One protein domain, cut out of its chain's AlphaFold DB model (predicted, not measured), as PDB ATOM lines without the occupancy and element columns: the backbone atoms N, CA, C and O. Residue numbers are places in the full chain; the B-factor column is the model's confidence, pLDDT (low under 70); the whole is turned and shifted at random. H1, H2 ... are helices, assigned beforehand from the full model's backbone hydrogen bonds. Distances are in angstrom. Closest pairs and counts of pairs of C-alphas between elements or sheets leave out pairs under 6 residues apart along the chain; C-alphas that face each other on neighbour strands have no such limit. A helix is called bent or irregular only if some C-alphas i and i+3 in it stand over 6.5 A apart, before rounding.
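AT A GLANCE: This is residues 208 to 323 of the 323 residues of an uncharacterized protein of Symbiodinium microadriaticum (UniProt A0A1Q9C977). A long helical hairpin, H1 and H2, has a third helix, H4, running back beside the first part of H2, with H2 in the middle between H1 and H4. The shorter H3 is set crosswise to H4 near the beginning of that helix, between the hairpin's H2 and H4 along the chain. Residues 208 to 225, before H1, are a long stretch with no named element. The printed part has 116 residues with four named helices, H1, H2, H3 and H4 in chain order, and no named strand; its class is all helix. It is only just compact, close to loose, with a radius of gyration of the C-alphas of 15.8 A and spans of 48 by 32 by 22 A.

IN THESE COORDINATES: H2, the longest helix by residues, is residues 254 to 280 and measures 39.6 A from first to last C-alpha; it begins at C-alpha 254 at (99.544, 110.713, 143.892). H1, residues 226 to 251, measures 38.9 A and begins at C-alpha 226 at (131.123, 117.048, 122.286). H1 has a kink of 33 degrees near residue 245 and is irregular: C-alphas 247 and 250 are 8.3 A apart. H4, residues 304 to 322, measures 27.4 A and ends at C-alpha 322 at (99.160, 115.975, 145.387). H3, residues 287 to 300, measures 19.6 A.

HOW THE PARTS SIT: H1 and H2 form a helical hairpin with a tight link of 2 residues. They touch, the closest C-alphas being those of Tyr 232 and Val 274, 6.5 A apart, and run opposite ways at a shallow tilt of 26 degrees. H2 touches H4 with residues 254 to 265 alone. Their closest C-alphas are those of Gln 254 and Ala 322, 5.5 A apart, and they run opposite ways at a shallow tilt of 11 degrees. H3 and H4 are close but not clearly touching; their closest C-alphas, those of Leu 297 and Pro 304, are 7.1 A apart. The lines of H3 and H4 stand about perpendicular, only just past steep, at 72 degrees. H3 is apart from H1 and from H2, and H1 is apart from H4. Each O i to N i+4 pair is within hydrogen-bond range in H2, H3 and H4, against 17 of 22 in H1.

THE WHOLE: The two C-alphas farthest apart are those of Gly 221 and Gly 323, 49.0 A. The printed part has no cut and ends at residue 323, the chain's last residue. The link from H2 to H3 is short, with 6 residues, the link from H3 to H4 is tight, with 3, and no link between helices is long. The mean pLDDT of the printed part is 94.8, and residue 323 alone is under 70.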
ATOM      1  N   ALA A 208     106.736 134.226 127.104       79.69
ATOM      2  CA  ALA A 208     107.768 133.223 127.251       79.69
ATOM      3  C   ALA A 208     108.590 133.030 125.968       79.69
ATOM      4  O   ALA A 208     108.050 133.163 124.854       79.69
ATOM      5  N   PRO A 209     109.886 132.695 126.095       84.00
ATOM      6  CA  PRO A 209     110.730 132.496 124.940       84.00
ATOM      7  C   PRO A 209     110.210 131.277 124.181       84.00
ATOM      8  O   PRO A 209     109.781 130.291 124.765       84.00
ATOM      9  N   ARG A 210     110.249 131.333 122.851       88.19
ATOM     10  CA  ARG A 210     110.005 130.160 121.990       88.19
ATOM     11  C   ARG A 210     111.294 129.595 121.410       88.19
ATOM     12  O   ARG A 210     111.265 128.831 120.453       88.19
ATOM     13  N   VAL A 211     112.419 130.041 121.952       93.56
ATOM     14  CA  VAL A 211     113.756 129.718 121.474       93.56
ATOM     15  C   VAL A 211     114.499 129.081 122.632       93.56
ATOM     16  O   VAL A 211     114.474 129.603 123.747       93.56
ATOM     17  N   LEU A 212     115.118 127.937 122.361       96.94
ATOM     18  CA  LEU A 212     116.010 127.270 123.298       96.94
ATOM     19  C   LEU A 212     117.222 128.159 123.625       96.94
ATOM     20  O   LEU A 212     117.574 129.017 122.814       96.94
ATOM     21  N   PRO A 213     117.873 127.976 124.788       96.69
ATOM     22  CA  PRO A 213     119.034 128.784 125.151       96.69
ATOM     23  C   PRO A 213     120.203 128.600 124.178       96.69
ATOM     24  O   PRO A 213     120.931 129.557 123.954       96.69
ATOM     25  N   PHE A 214     120.357 127.426 123.563       97.56
ATOM     26  CA  PHE A 214     121.436 127.132 122.619       97.56
ATOM     27  C   PHE A 214     120.889 126.547 121.309       97.56
ATOM     28  O   PHE A 214     119.752 126.078 121.231       97.56
ATOM     29  N   THR A 215     121.710 126.560 120.271       95.25
ATOM     30  CA  THR A 215     121.489 125.837 119.008       95.25
ATOM     31  C   THR A 215     122.667 124.900 118.752       95.25
ATOM     32  O   THR A 215     123.681 125.006 119.440       95.25
ATOM     33  N   GLU A 216     122.570 124.000 117.770       90.19
ATOM     34  CA  GLU A 216     123.704 123.146 117.371       90.19
ATOM     35  C   GLU A 216     124.945 124.001 117.043       90.19
ATOM     36  O   GLU A 216     126.050 123.731 117.510       90.19
ATOM     37  N   GLU A 217     124.757 125.145 116.374       93.56
ATOM     38  CA  GLU A 217     125.846 126.071 116.041       93.56
ATOM     39  C   GLU A 217     126.510 126.724 117.260       93.56
ATOM     40  O   GLU A 217     127.593 127.290 117.127       93.56
ATOM     41  N   SER A 218     125.890 126.657 118.443       94.38
ATOM     42  CA  SER A 218     126.468 127.199 119.681       94.38
ATOM     43  C   SER A 218     127.677 126.393 120.165       94.38
ATOM     44  O   SER A 218     128.508 126.935 120.892       94.38
ATOM     45  N   PHE A 219     127.783 125.123 119.761       94.50
ATOM     46  CA  PHE A 219     128.863 124.210 120.151       94.50
ATOM     47  C   PHE A 219     129.911 124.030 119.039       94.50
ATOM     48  O   PHE A 219     131.055 123.656 119.304       94.50
ATOM     49  N   THR A 220     129.559 124.349 117.791       91.81
ATOM     50  CA  THR A 220     130.433 124.172 116.627       91.81
ATOM     51  C   THR A 220     131.757 124.927 116.765       91.81
ATOM     52  O   THR A 220     131.799 126.151 116.878       91.81
ATOM     53  N   GLY A 221     132.868 124.191 116.665       86.38
ATOM     54  CA  GLY A 221     134.219 124.759 116.683       86.38
ATOM     55  C   GLY A 221     134.762 125.073 118.080       86.38
ATOM     56  O   GLY A 221     135.865 125.613 118.183       86.38
ATOM     57  N   VAL A 222     134.035 124.712 119.143       91.88
ATOM     58  CA  VAL A 222     134.517 124.790 120.524       91.88
ATOM     59  C   VAL A 222     135.080 123.423 120.918       91.88
ATOM     60  O   VAL A 222     134.373 122.425 120.959       91.88
ATOM     61  N   ALA A 223     136.388 123.340 121.154       90.19
ATOM     62  CA  ALA A 223     137.023 122.064 121.478       90.19
ATOM     63  C   ALA A 223     136.587 121.551 122.864       90.19
ATOM     64  O   ALA A 223     136.620 122.307 123.835       90.19
ATOM     65  N   GLY A 224     136.256 120.258 122.967       92.06
ATOM     66  CA  GLY A 224     135.904 119.605 124.232       92.06
ATOM     67  C   GLY A 224     134.430 119.717 124.629       92.06
ATOM     68  O   GLY A 224     134.084 119.365 125.757       92.06
ATOM     69  N   THR A 225     133.560 120.205 123.738       95.81
ATOM     70  CA  THR A 225     132.122 120.358 124.006       95.81
ATOM     71  C   THR A 225     131.269 119.216 123.467       95.81
ATOM     72  O   THR A 225     130.052 119.277 123.593       95.81
ATOM     73  N   GLU A 226     131.858 118.151 122.921       95.56
ATOM     74  CA  GLU A 226     131.123 117.048 122.286       95.56
ATOM     75  C   GLU A 226     130.185 116.343 123.280       95.56
ATOM     76  O   GLU A 226     129.037 116.029 122.967       95.56
ATOM     77  N   MET A 227     130.650 116.127 124.517       95.62
ATOM     78  CA  MET A 227     129.818 115.543 125.576       95.62
ATOM     79  C   MET A 227     128.736 116.513 126.066       95.62
ATOM     80  O   MET A 227     127.637 116.076 126.404       95.62
ATOM     81  N   LEU A 228     129.033 117.816 126.094       96.69
ATOM     82  CA  LEU A 228     128.085 118.852 126.506       96.69
ATOM     83  C   LEU A 228     126.963 119.021 125.473       96.69
ATOM     84  O   LEU A 228     125.802 119.117 125.853       96.69
ATOM     85  N   GLU A 229     127.300 119.014 124.185       97.25
ATOM     86  CA  GLU A 229     126.342 119.054 123.077       97.25
ATOM     87  C   GLU A 229     125.432 117.817 123.083       97.25
ATOM     88  O   GLU A 229     124.210 117.938 122.959       97.25
ATOM     89  N   ALA A 230     126.006 116.626 123.291       96.88
ATOM     90  CA  ALA A 230     125.236 115.390 123.406       96.88
ATOM     91  C   ALA A 230     124.269 115.420 124.605       96.88
ATOM     92  O   ALA A 230     123.104 115.042 124.467       96.88
ATOM     93  N   GLU A 231     124.728 115.901 125.765       97.56
ATOM     94  CA  GLU A 231     123.883 116.046 126.954       97.56
ATOM     95  C   GLU A 231     122.798 117.110 126.759       97.56
ATOM     96  O   GLU A 231     121.647 116.875 127.124       97.56
ATOM     97  N   TYR A 232     123.123 118.244 126.134       97.94
ATOM     98  CA  TYR A 232     122.156 119.286 125.800       97.94
ATOM     99  C   TYR A 232     121.040 118.752 124.894       97.94
ATOM    100  O   TYR A 232     119.862 118.906 125.218       97.94
ATOM    101  N   THR A 233     121.394 118.077 123.799       97.75
ATOM    102  CA  THR A 233     120.422 117.496 122.860       97.75
ATOM    103  C   THR A 233     119.514 116.489 123.564       97.75
ATOM    104  O   THR A 233     118.288 116.590 123.486       97.75
ATOM    105  N   LYS A 234     120.103 115.577 124.347       98.19
ATOM    106  CA  LYS A 234     119.357 114.598 125.144       98.19
ATOM    107  C   LYS A 234     118.416 115.265 126.151       98.19
ATOM    108  O   LYS A 234     117.264 114.859 126.280       98.19
ATOM    109  N   LEU A 235     118.887 116.288 126.862       98.44
ATOM    110  CA  LEU A 235     118.092 117.036 127.833       98.44
ATOM    111  C   LEU A 235     116.897 117.737 127.173       98.44
ATOM    112  O   LEU A 235     115.800 117.727 127.730       98.44
ATOM    113  N   VAL A 236     117.084 118.324 125.989       98.19
ATOM    114  CA  VAL A 236     116.000 118.963 125.229       98.19
ATOM    115  C   VAL A 236     114.925 117.951 124.841       98.19
ATOM    116  O   VAL A 236     113.737 118.247 124.999       98.19
ATOM    117  N   ASP A 237     115.320 116.775 124.357       98.38
ATOM    118  CA  ASP A 237     114.378 115.729 123.959       98.38
ATOM    119  C   ASP A 237     113.618 115.166 125.166       98.38
ATOM    120  O   ASP A 237     112.387 115.150 125.156       98.38
ATOM    121  N   GLU A 238     114.315 114.829 126.255       98.56
ATOM    122  CA  GLU A 238     113.673 114.350 127.486       98.56
ATOM    123  C   GLU A 238     112.744 115.401 128.109       98.56
ATOM    124  O   GLU A 238     111.651 115.074 128.571       98.56
ATOM    125  N   HIS A 239     113.134 116.681 128.098       98.44
ATOM    126  CA  HIS A 239     112.269 117.754 128.585       98.44
ATOM    127  C   HIS A 239     111.025 117.905 127.699       98.44
ATOM    128  O   HIS A 239     109.927 118.108 128.214       98.44
ATOM    129  N   ARG A 240     111.153 117.756 126.373       98.38
ATOM    130  CA  ARG A 240     110.011 117.802 125.445       98.38
ATOM    131  C   ARG A 240     109.034 116.659 125.706       98.38
ATOM    132  O   ARG A 240     107.825 116.889 125.739       98.38
ATOM    133  N   GLU A 241     109.547 115.450 125.910       98.44
ATOM    134  CA  GLU A 241     108.740 114.283 126.274       98.44
ATOM    135  C   GLU A 241     108.022 114.495 127.608       98.44
ATOM    136  O   GLU A 241     106.819 114.246 127.705       98.44
ATOM    137  N   LEU A 242     108.719 115.030 128.613       98.44
ATOM    138  CA  LEU A 242     108.140 115.302 129.927       98.44
ATOM    139  C   LEU A 242     107.074 116.409 129.885       98.44
ATOM    140  O   LEU A 242     106.050 116.301 130.561       98.44
ATOM    141  N   VAL A 243     107.262 117.446 129.063       98.19
ATOM    142  CA  VAL A 243     106.242 118.480 128.818       98.19
ATOM    143  C   VAL A 243     104.989 117.866 128.189       98.19
ATOM    144  O   VAL A 243     103.886 118.141 128.651       98.19
ATOM    145  N   SER A 244     105.150 116.995 127.189       98.25
ATOM    146  CA  SER A 244     104.033 116.279 126.554       98.25
ATOM    147  C   SER A 244     103.309 115.352 127.538       98.25
ATOM    148  O   SER A 244     102.082 115.347 127.621       98.25
ATOM    149  N   PHE A 245     104.059 114.606 128.354       98.12
ATOM    150  CA  PHE A 245     103.493 113.745 129.394       98.12
ATOM    151  C   PHE A 245     102.713 114.553 130.449       98.12
ATOM    152  O   PHE A 245     101.650 114.124 130.897       98.12
ATOM    153  N   GLY A 246     103.190 115.757 130.779       98.25
ATOM    154  CA  GLY A 246     102.562 116.683 131.725       98.25
ATOM    155  C   GLY A 246     101.217 117.265 131.288       98.25
ATOM    156  O   GLY A 246     100.525 117.850 132.119       98.25
ATOM    157  N   GLU A 247     100.794 117.081 130.034       98.19
ATOM    158  CA  GLU A 247      99.475 117.531 129.554       98.19
ATOM    159  C   GLU A 247      98.306 116.874 130.298       98.19
ATOM    160  O   GLU A 247      97.202 117.418 130.328       98.19
ATOM    161  N   LYS A 248      98.552 115.705 130.898       97.44
ATOM    162  CA  LYS A 248      97.572 114.909 131.647       97.44
ATOM    163  C   LYS A 248      97.872 114.861 133.143       97.44
ATOM    164  O   LYS A 248      97.407 113.960 133.834       97.44
ATOM    165  N   TYR A 249      98.653 115.807 133.656       98.00
ATOM    166  CA  TYR A 249      99.102 115.828 135.046       98.00
ATOM    167  C   TYR A 249      97.964 115.699 136.073       98.00
ATOM    168  O   TYR A 249      98.125 115.025 137.090       98.00
ATOM    169  N   ALA A 250      96.786 116.282 135.817       96.81
ATOM    170  CA  ALA A 250      95.645 116.126 136.728       96.81
ATOM    171  C   ALA A 250      95.085 114.692 136.801       96.81
ATOM    172  O   ALA A 250      94.485 114.348 137.818       96.81
ATOM    173  N   GLU A 251      95.286 113.873 135.763       97.19
ATOM    174  CA  GLU A 251      94.845 112.470 135.704       97.19
ATOM    175  C   GLU A 251      95.784 111.529 136.468       97.19
ATOM    176  O   GLU A 251      95.422 110.385 136.741       97.19
ATOM    177  N   PHE A 252      96.989 111.990 136.812       97.69
ATOM    178  CA  PHE A 252      97.928 111.193 137.587       97.69
ATOM    179  C   PHE A 252      97.398 110.977 139.005       97.69
ATOM    180  O   PHE A 252      96.879 111.895 139.651       97.69
ATOM    181  N   ASP A 253      97.579 109.758 139.502       96.88
ATOM    182  CA  ASP A 253      97.451 109.485 140.924       96.88
ATOM    183  C   ASP A 253      98.584 110.175 141.708       96.88
ATOM    184  O   ASP A 253      99.468 110.828 141.143       96.88
ATOM    185  N   GLN A 254      98.549 110.067 143.036       96.12
ATOM    186  CA  GLN A 254      99.544 110.713 143.892       96.12
ATOM    187  C   GLN A 254     100.979 110.291 143.527       96.12
ATOM    188  O   GLN A 254     101.842 111.149 143.344       96.12
ATOM    189  N   ALA A 255     101.222 108.987 143.359       96.31
ATOM    190  CA  ALA A 255     102.541 108.461 143.017       96.31
ATOM    191  C   ALA A 255     103.019 108.957 141.640       96.31
ATOM    192  O   ALA A 255     104.183 109.324 141.480       96.31
ATOM    193  N   GLY A 256     102.121 109.030 140.654       97.50
ATOM    194  CA  GLY A 256     102.405 109.581 139.334       97.50
ATOM    195  C   GLY A 256     102.761 111.068 139.376       97.50
ATOM    196  O   GLY A 256     103.707 111.488 138.708       97.50
ATOM    197  N   LYS A 257     102.065 111.867 140.196       97.62
ATOM    198  CA  LYS A 257     102.389 113.292 140.399       97.62
ATOM    199  C   LYS A 257     103.742 113.481 141.073       97.62
ATOM    200  O   LYS A 257     104.500 114.356 140.655       97.62
ATOM    201  N   GLU A 258     104.057 112.674 142.083       96.38
ATOM    202  CA  GLU A 258     105.358 112.701 142.758       96.38
ATOM    203  C   GLU A 258     106.493 112.345 141.792       96.38
ATOM    204  O   GLU A 258     107.438 113.124 141.655       96.38
ATOM    205  N   PHE A 259     106.344 111.246 141.045       97.00
ATOM    206  CA  PHE A 259     107.297 110.832 140.017       97.00
ATOM    207  C   PHE A 259     107.503 111.918 138.953       97.00
ATOM    208  O   PHE A 259     108.639 112.229 138.593       97.00
ATOM    209  N   TYR A 260     106.419 112.530 138.469       98.12
ATOM    210  CA  TYR A 260     106.494 113.617 137.494       98.12
ATOM    211  C   TYR A 260     107.299 114.810 138.025       98.12
ATOM    212  O   TYR A 260     108.199 115.305 137.347       98.12
ATOM    213  N   LEU A 261     107.005 115.251 139.252       97.50
ATOM    214  CA  LEU A 261     107.701 116.368 139.892       97.50
ATOM    215  C   LEU A 261     109.185 116.055 140.148       97.50
ATOM    216  O   LEU A 261     110.026 116.937 140.000       97.50
ATOM    217  N   ASP A 262     109.531 114.807 140.475       97.19
ATOM    218  CA  ASP A 262     110.932 114.384 140.603       97.19
ATOM    219  C   ASP A 262     111.670 114.417 139.259       97.19
ATOM    220  O   ASP A 262     112.814 114.872 139.194       97.19
ATOM    221  N   ARG A 263     111.013 114.013 138.161       98.19
ATOM    222  CA  ARG A 263     111.578 114.158 136.809       98.19
ATOM    223  C   ARG A 263     111.737 115.629 136.413       98.19
ATOM    224  O   ARG A 263     112.751 115.973 135.816       98.19
ATOM    225  N   MET A 264     110.804 116.511 136.778       97.69
ATOM    226  CA  MET A 264     110.946 117.958 136.540       97.69
ATOM    227  C   MET A 264     112.121 118.567 137.319       97.69
ATOM    228  O   MET A 264     112.841 119.420 136.788       97.69
ATOM    229  N   LEU A 265     112.357 118.110 138.551       95.94
ATOM    230  CA  LEU A 265     113.510 118.526 139.349       95.94
ATOM    231  C   LEU A 265     114.834 118.046 138.731       95.94
ATOM    232  O   LEU A 265     115.784 118.826 138.656       95.94
ATOM    233  N   ASP A 266     114.887 116.802 138.242       97.25
ATOM    234  CA  ASP A 266     116.039 116.258 137.503       97.25
ATOM    235  C   ASP A 266     116.357 117.099 136.255       97.25
ATOM    236  O   ASP A 266     117.488 117.555 136.078       97.25
ATOM    237  N   ILE A 267     115.342 117.407 135.438       97.88
ATOM    238  CA  ILE A 267     115.477 118.297 134.274       97.88
ATOM    239  C   ILE A 267     116.007 119.676 134.687       97.88
ATOM    240  O   ILE A 267     116.906 120.214 134.040       97.88
ATOM    241  N   THR A 268     115.493 120.249 135.777       96.12
ATOM    242  CA  THR A 268     115.930 121.561 136.285       96.12
ATOM    243  C   THR A 268     117.402 121.553 136.696       96.12
ATOM    244  O   THR A 268     118.145 122.476 136.349       96.12
ATOM    245  N   GLN A 269     117.852 120.506 137.391       95.69
ATOM    246  CA  GLN A 269     119.251 120.371 137.791       95.69
ATOM    247  C   GLN A 269     120.169 120.177 136.578       95.69
ATOM    248  O   GLN A 269     121.199 120.838 136.478       95.69
ATOM    249  N   ARG A 270     119.772 119.353 135.608       97.62
ATOM    250  CA  ARG A 270     120.563 119.141 134.388       97.62
ATOM    251  C   ARG A 270     120.659 120.396 133.527       97.62
ATOM    252  O   ARG A 270     121.721 120.676 132.977       97.62
ATOM    253  N   TRP A 271     119.605 121.214 133.471       97.44
ATOM    254  CA  TRP A 271     119.683 122.532 132.834       97.44
ATOM    255  C   TRP A 271     120.693 123.448 133.511       97.44
ATOM    256  O   TRP A 271     121.431 124.151 132.822       97.44
ATOM    257  N   TRP A 272     120.742 123.439 134.843       95.31
ATOM    258  CA  TRP A 272     121.755 124.184 135.583       95.31
ATOM    259  C   TRP A 272     123.167 123.725 135.211       95.31
ATOM    260  O   TRP A 272     124.025 124.571 134.946       95.31
ATOM    261  N   ASP A 273     123.398 122.415 135.156       95.56
ATOM    262  CA  ASP A 273     124.708 121.841 134.846       95.56
ATOM    263  C   ASP A 273     125.139 122.190 133.413       95.56
ATOM    264  O   ASP A 273     126.235 122.720 133.220       95.56
ATOM    265  N   VAL A 274     124.250 122.024 132.426       96.81
ATOM    266  CA  VAL A 274     124.506 122.390 131.021       96.81
ATOM    267  C   VAL A 274     124.788 123.888 130.871       96.81
ATOM    268  O   VAL A 274     125.777 124.263 130.246       96.81
ATOM    269  N   MET A 275     123.965 124.762 131.463       96.38
ATOM    270  CA  MET A 275     124.154 126.219 131.386       96.38
ATOM    271  C   MET A 275     125.457 126.663 132.067       96.38
ATOM    272  O   MET A 275     126.156 127.549 131.569       96.38
ATOM    273  N   SER A 276     125.795 126.042 133.200       94.56
ATOM    274  CA  SER A 276     127.024 126.331 133.942       94.56
ATOM    275  C   SER A 276     128.262 125.886 133.172       94.56
ATOM    276  O   SER A 276     129.246 126.622 133.121       94.56
ATOM    277  N   GLU A 277     128.223 124.702 132.564       95.56
ATOM    278  CA  GLU A 277     129.336 124.163 131.788       95.56
ATOM    279  C   GLU A 277     129.533 124.937 130.480       95.56
ATOM    280  O   GLU A 277     130.648 125.369 130.193       95.56
ATOM    281  N   ALA A 278     128.455 125.237 129.746       95.94
ATOM    282  CA  ALA A 278     128.496 126.070 128.539       95.94
ATOM    283  C   ALA A 278     129.192 127.418 128.797       95.94
ATOM    284  O   ALA A 278     130.069 127.831 128.033       95.94
ATOM    285  N   ARG A 279     128.896 128.057 129.938       95.12
ATOM    286  CA  ARG A 279     129.559 129.299 130.360       95.12
ATOM    287  C   ARG A 279     131.072 129.134 130.532       95.12
ATOM    288  O   ARG A 279     131.809 130.044 130.157       95.12
ATOM    289  N   LYS A 280     131.555 128.008 131.076       94.44
ATOM    290  CA  LYS A 280     133.003 127.745 131.238       94.44
ATOM    291  C   LYS A 280     133.718 127.650 129.891       94.44
ATOM    292  O   LYS A 280     134.858 128.092 129.783       94.44
ATOM    293  N   PHE A 281     133.029 127.149 128.868       95.62
ATOM    294  CA  PHE A 281     133.504 127.120 127.483       95.62
ATOM    295  C   PHE A 281     133.319 128.453 126.735       95.62
ATOM    296  O   PHE A 281     133.683 128.560 125.567       95.62
ATOM    297  N   GLY A 282     132.769 129.486 127.385       95.00
ATOM    298  CA  GLY A 282     132.485 130.777 126.757       95.00
ATOM    299  C   GLY A 282     131.288 130.758 125.800       95.00
ATOM    300  O   GLY A 282     131.076 131.736 125.081       95.00
ATOM    301  N   ILE A 283     130.499 129.680 125.802       96.38
ATOM    302  CA  ILE A 283     129.266 129.562 125.025       96.38
ATOM    303  C   ILE A 283     128.191 130.387 125.725       96.38
ATOM    304  O   ILE A 283     127.892 130.192 126.905       96.38
ATOM    305  N   LYS A 284     127.614 131.332 124.985       95.69
ATOM    306  CA  LYS A 284     126.552 132.211 125.478       95.69
ATOM    307  C   LYS A 284     125.197 131.749 124.968       95.69
ATOM    308  O   LYS A 284     125.134 131.238 123.846       95.69
ATOM    309  N   PRO A 285     124.113 131.946 125.738       96.44
ATOM    310  CA  PRO A 285     122.788 131.703 125.213       96.44
ATOM    311  C   PRO A 285     122.506 132.586 123.996       96.44
ATOM    312  O   PRO A 285     123.052 133.678 123.836       96.44
ATOM    313  N   VAL A 286     121.611 132.136 123.127       96.94
ATOM    314  CA  VAL A 286     121.172 132.937 121.988       96.94
ATOM    315  C   VAL A 286     120.526 134.238 122.464       96.94
ATOM    316  O   VAL A 286     119.768 134.268 123.437       96.94
ATOM    317  N   ARG A 287     120.758 135.324 121.717       95.50
ATOM    318  CA  ARG A 287     120.331 136.689 122.080       95.50
ATOM    319  C   ARG A 287     118.852 136.801 122.466       95.50
ATOM    320  O   ARG A 287     118.501 137.594 123.332       95.50
ATOM    321  N   ALA A 288     117.977 136.037 121.812       94.56
ATOM    322  CA  ALA A 288     116.546 136.043 122.118       94.56
ATOM    323  C   ALA A 288     116.248 135.509 123.531       94.56
ATOM    324  O   ALA A 288     115.417 136.079 124.236       94.56
ATOM    325  N   PHE A 289     116.943 134.448 123.955       95.69
ATOM    326  CA  PHE A 289     116.801 133.877 125.294       95.69
ATOM    327  C   PHE A 289     117.444 134.777 126.358       95.69
ATOM    328  O   PHE A 289     116.860 134.984 127.423       95.69
ATOM    329  N   GLU A 290     118.603 135.377 126.060       95.19
ATOM    330  CA  GLU A 290     119.243 136.361 126.947       95.19
ATOM    331  C   GLU A 290     118.332 137.570 127.199       95.19
ATOM    332  O   GLU A 290     118.125 137.954 128.350       95.19
ATOM    333  N   ALA A 291     117.752 138.138 126.135       94.56
ATOM    334  CA  ALA A 291     116.856 139.288 126.226       94.56
ATOM    335  C   ALA A 291     115.616 138.973 127.073       94.56
ATOM    336  O   ALA A 291     115.287 139.739 127.977       94.56
ATOM    337  N   TYR A 292     114.983 137.816 126.838       94.19
ATOM    338  CA  TYR A 292     113.873 137.355 127.672       94.19
ATOM    339  C   TYR A 292     114.291 137.204 129.137       94.19
ATOM    340  O   TYR A 292     113.592 137.676 130.029       94.19
ATOM    341  N   SER A 293     115.441 136.572 129.394       94.88
ATOM    342  CA  SER A 293     115.937 136.343 130.754       94.88
ATOM    343  C   SER A 293     116.114 137.659 131.509       94.88
ATOM    344  O   SER A 293     115.658 137.791 132.641       94.88
ATOM    345  N   GLN A 294     116.747 138.647 130.876       94.44
ATOM    346  CA  GLN A 294     116.974 139.966 131.466       94.44
ATOM    347  C   GLN A 294     115.661 140.712 131.713       94.44
ATOM    348  O   GLN A 294     115.472 141.280 132.790       94.44
ATOM    349  N   GLU A 295     114.742 140.684 130.747       92.44
ATOM    350  CA  GLU A 295     113.426 141.306 130.883       92.44
ATOM    351  C   GLU A 295     112.625 140.667 132.023       92.44
ATOM    352  O   GLU A 295     112.114 141.380 132.889       92.44
ATOM    353  N   TYR A 296     112.582 139.332 132.075       91.81
ATOM    354  CA  TYR A 296     111.878 138.594 133.118       91.81
ATOM    355  C   TYR A 296     112.437 138.939 134.491       91.81
ATOM    356  O   TYR A 296     111.677 139.326 135.377       91.81
ATOM    357  N   LEU A 297     113.754 138.846 134.684       92.12
ATOM    358  CA  LEU A 297     114.404 139.145 135.964       92.12
ATOM    359  C   LEU A 297     114.174 140.601 136.388       92.12
ATOM    360  O   LEU A 297     113.847 140.858 137.545       92.12
ATOM    361  N   SER A 298     114.247 141.547 135.448       90.56
ATOM    362  CA  SER A 298     113.989 142.963 135.723       90.56
ATOM    363  C   SER A 298     112.539 143.230 136.135       90.56
ATOM    364  O   SER A 298     112.308 143.978 137.082       90.56
ATOM    365  N   GLN A 299     111.553 142.649 135.444       86.12
ATOM    366  CA  GLN A 299     110.127 142.855 135.742       86.12
ATOM    367  C   GLN A 299     109.699 142.105 137.015       86.12
ATOM    368  O   GLN A 299     108.931 142.608 137.846       86.12
ATOM    369  N   SER A 300     110.240 140.902 137.206       86.44
ATOM    370  CA  SER A 300     110.013 140.070 138.388       86.44
ATOM    371  C   SER A 300     110.837 140.502 139.604       86.44
ATOM    372  O   SER A 300     110.538 140.047 140.709       86.44
ATOM    373  N   GLY A 301     111.790 141.426 139.461       89.12
ATOM    374  CA  GLY A 301     112.655 141.852 140.563       89.12
ATOM    375  C   GLY A 301     113.424 140.686 141.195       89.12
ATOM    376  O   GLY A 301     113.727 140.732 142.385       89.12
ATOM    377  N   LEU A 302     113.676 139.626 140.422       90.50
ATOM    378  CA  LEU A 302     114.341 138.409 140.877       90.50
ATOM    379  C   LEU A 302     115.791 138.391 140.407       90.50
ATOM    380  O   LEU A 302     116.154 138.965 139.382       90.50
ATOM    381  N   THR A 303     116.616 137.662 141.148       93.50
ATOM    382  CA  THR A 303     117.898 137.169 140.645       93.50
ATOM    383  C   THR A 303     117.685 135.822 139.941       93.50
ATOM    384  O   THR A 303     116.663 135.173 140.168       93.50
ATOM    385  N   PRO A 304     118.637 135.342 139.127       92.94
ATOM    386  CA  PRO A 304     118.589 133.992 138.551       92.94
ATOM    387  C   PRO A 304     118.383 132.889 139.595       92.94
ATOM    388  O   PRO A 304     117.621 131.949 139.378       92.94
ATOM    389  N   ARG A 305     118.994 133.041 140.774       92.56
ATOM    390  CA  ARG A 305     118.746 132.162 141.917       92.56
ATOM    391  C   ARG A 305     117.327 132.309 142.466       92.56
ATOM    392  O   ARG A 305     116.664 131.301 142.658       92.56
ATOM    393  N   GLY A 306     116.840 133.538 142.650       93.19
ATOM    394  CA  GLY A 306     115.461 133.784 143.087       93.19
ATOM    395  C   GLY A 306     114.419 133.216 142.118       93.19
ATOM    396  O   GLY A 306     113.396 132.706 142.552       93.19
ATOM    397  N   TYR A 307     114.702 133.224 140.813       93.88
ATOM    398  CA  TYR A 307     113.881 132.542 139.813       93.88
ATOM    399  C   TYR A 307     113.820 131.030 140.048       93.88
ATOM    400  O   TYR A 307     112.741 130.444 140.025       93.88
ATOM    401  N   ARG A 308     114.973 130.396 140.287       93.62
ATOM    402  CA  ARG A 308     115.032 128.966 140.608       93.62
ATOM    403  C   ARG A 308     114.260 128.658 141.890       93.62
ATOM    404  O   ARG A 308     113.433 127.756 141.879       93.62
ATOM    405  N   ASP A 309     114.494 129.430 142.949       94.12
ATOM    406  CA  ASP A 309     113.822 129.255 144.239       94.12
ATOM    407  C   ASP A 309     112.292 129.401 144.096       94.12
ATOM    408  O   ASP A 309     111.541 128.638 144.705       94.12
ATOM    409  N   LEU A 310     111.824 130.316 143.236       94.19
ATOM    410  CA  LEU A 310     110.407 130.482 142.905       94.19
ATOM    411  C   LEU A 310     109.824 129.236 142.217       94.19
ATOM    412  O   LEU A 310     108.769 128.751 142.625       94.19
ATOM    413  N   VAL A 311     110.498 128.703 141.191       95.38
ATOM    414  CA  VAL A 311     110.054 127.485 140.482       95.38
ATOM    415  C   VAL A 311     110.046 126.280 141.430       95.38
ATOM    416  O   VAL A 311     109.038 125.574 141.517       95.38
ATOM    417  N   ASP A 312     111.112 126.097 142.211       95.12
ATOM    418  CA  ASP A 312     111.212 125.036 143.219       95.12
ATOM    419  C   ASP A 312     110.096 125.165 144.275       95.12
ATOM    420  O   ASP A 312     109.503 124.165 144.694       95.12
ATOM    421  N   GLY A 313     109.760 126.395 144.682       95.69
ATOM    422  CA  GLY A 313     108.657 126.695 145.593       95.69
ATOM    423  C   GLY A 313     107.293 126.287 145.034       95.69
ATOM    424  O   GLY A 313     106.494 125.669 145.743       95.69
ATOM    425  N   VAL A 314     107.040 126.555 143.749       96.25
ATOM    426  CA  VAL A 314     105.817 126.110 143.065       96.25
ATOM    427  C   VAL A 314     105.745 124.587 142.993       96.25
ATOM    428  O   VAL A 314     104.701 124.012 143.303       96.25
ATOM    429  N   HIS A 315     106.842 123.905 142.655       95.62
ATOM    430  CA  HIS A 315     106.871 122.435 142.610       95.62
ATOM    431  C   HIS A 315     106.647 121.821 143.992       95.62
ATOM    432  O   HIS A 315     105.895 120.855 144.128       95.62
ATOM    433  N   ALA A 316     107.246 122.401 145.035       95.50
ATOM    434  CA  ALA A 316     107.029 121.978 146.413       95.50
ATOM    435  C   ALA A 316     105.566 122.160 146.845       95.50
ATOM    436  O   ALA A 316     105.004 121.280 147.498       95.50
ATOM    437  N   TYR A 317     104.933 123.266 146.450       94.88
ATOM    438  CA  TYR A 317     103.515 123.504 146.700       94.88
ATOM    439  C   TYR A 317     102.619 122.499 145.961       94.88
ATOM    440  O   TYR A 317     101.712 121.917 146.559       94.88
ATOM    441  N   LEU A 318     102.893 122.235 144.679       94.50
ATOM    442  CA  LEU A 318     102.162 121.239 143.889       94.50
ATOM    443  C   LEU A 318     102.303 119.830 144.474       94.50
ATOM    444  O   LEU A 318     101.320 119.095 144.527       94.50
ATOM    445  N   ARG A 319     103.486 119.482 144.993       94.12
ATOM    446  CA  ARG A 319     103.708 118.226 145.722       94.12
ATOM    447  C   ARG A 319     102.834 118.128 146.970       94.12
ATOM    448  O   ARG A 319     102.229 117.092 147.198       94.12
ATOM    449  N   GLN A 320     102.730 119.202 147.753       94.38
ATOM    450  CA  GLN A 320     101.863 119.227 148.938       94.38
ATOM    451  C   GLN A 320     100.381 119.093 148.584       94.38
ATOM    452  O   GLN A 320      99.636 118.513 149.360       94.38
ATOM    453  N   LYS A 321      99.953 119.611 147.426       89.31
ATOM    454  CA  LYS A 321      98.580 119.446 146.924       89.31
ATOM    455  C   LYS A 321      98.291 118.075 146.308       89.31
ATOM    456  O   LYS A 321      97.128 117.778 146.047       89.31
ATOM    457  N   ALA A 322      99.320 117.292 145.993       84.38
ATOM    458  CA  ALA A 322      99.160 115.975 145.387       84.38
ATOM    459  C   ALA A 322      98.805 114.878 146.408       84.38
ATOM    460  O   ALA A 322      98.232 113.869 145.992       84.38
ATOM    461  N   GLY A 323      99.145 115.073 147.689       68.75
ATOM    462  CA  GLY A 323      98.794 114.191 148.813       68.75
ATOM    463  C   GLY A 323      97.626 114.714 149.638       68.75
ATOM    464  O   GLY A 323      96.957 113.868 150.270       68.75
TER     465      GLY A 323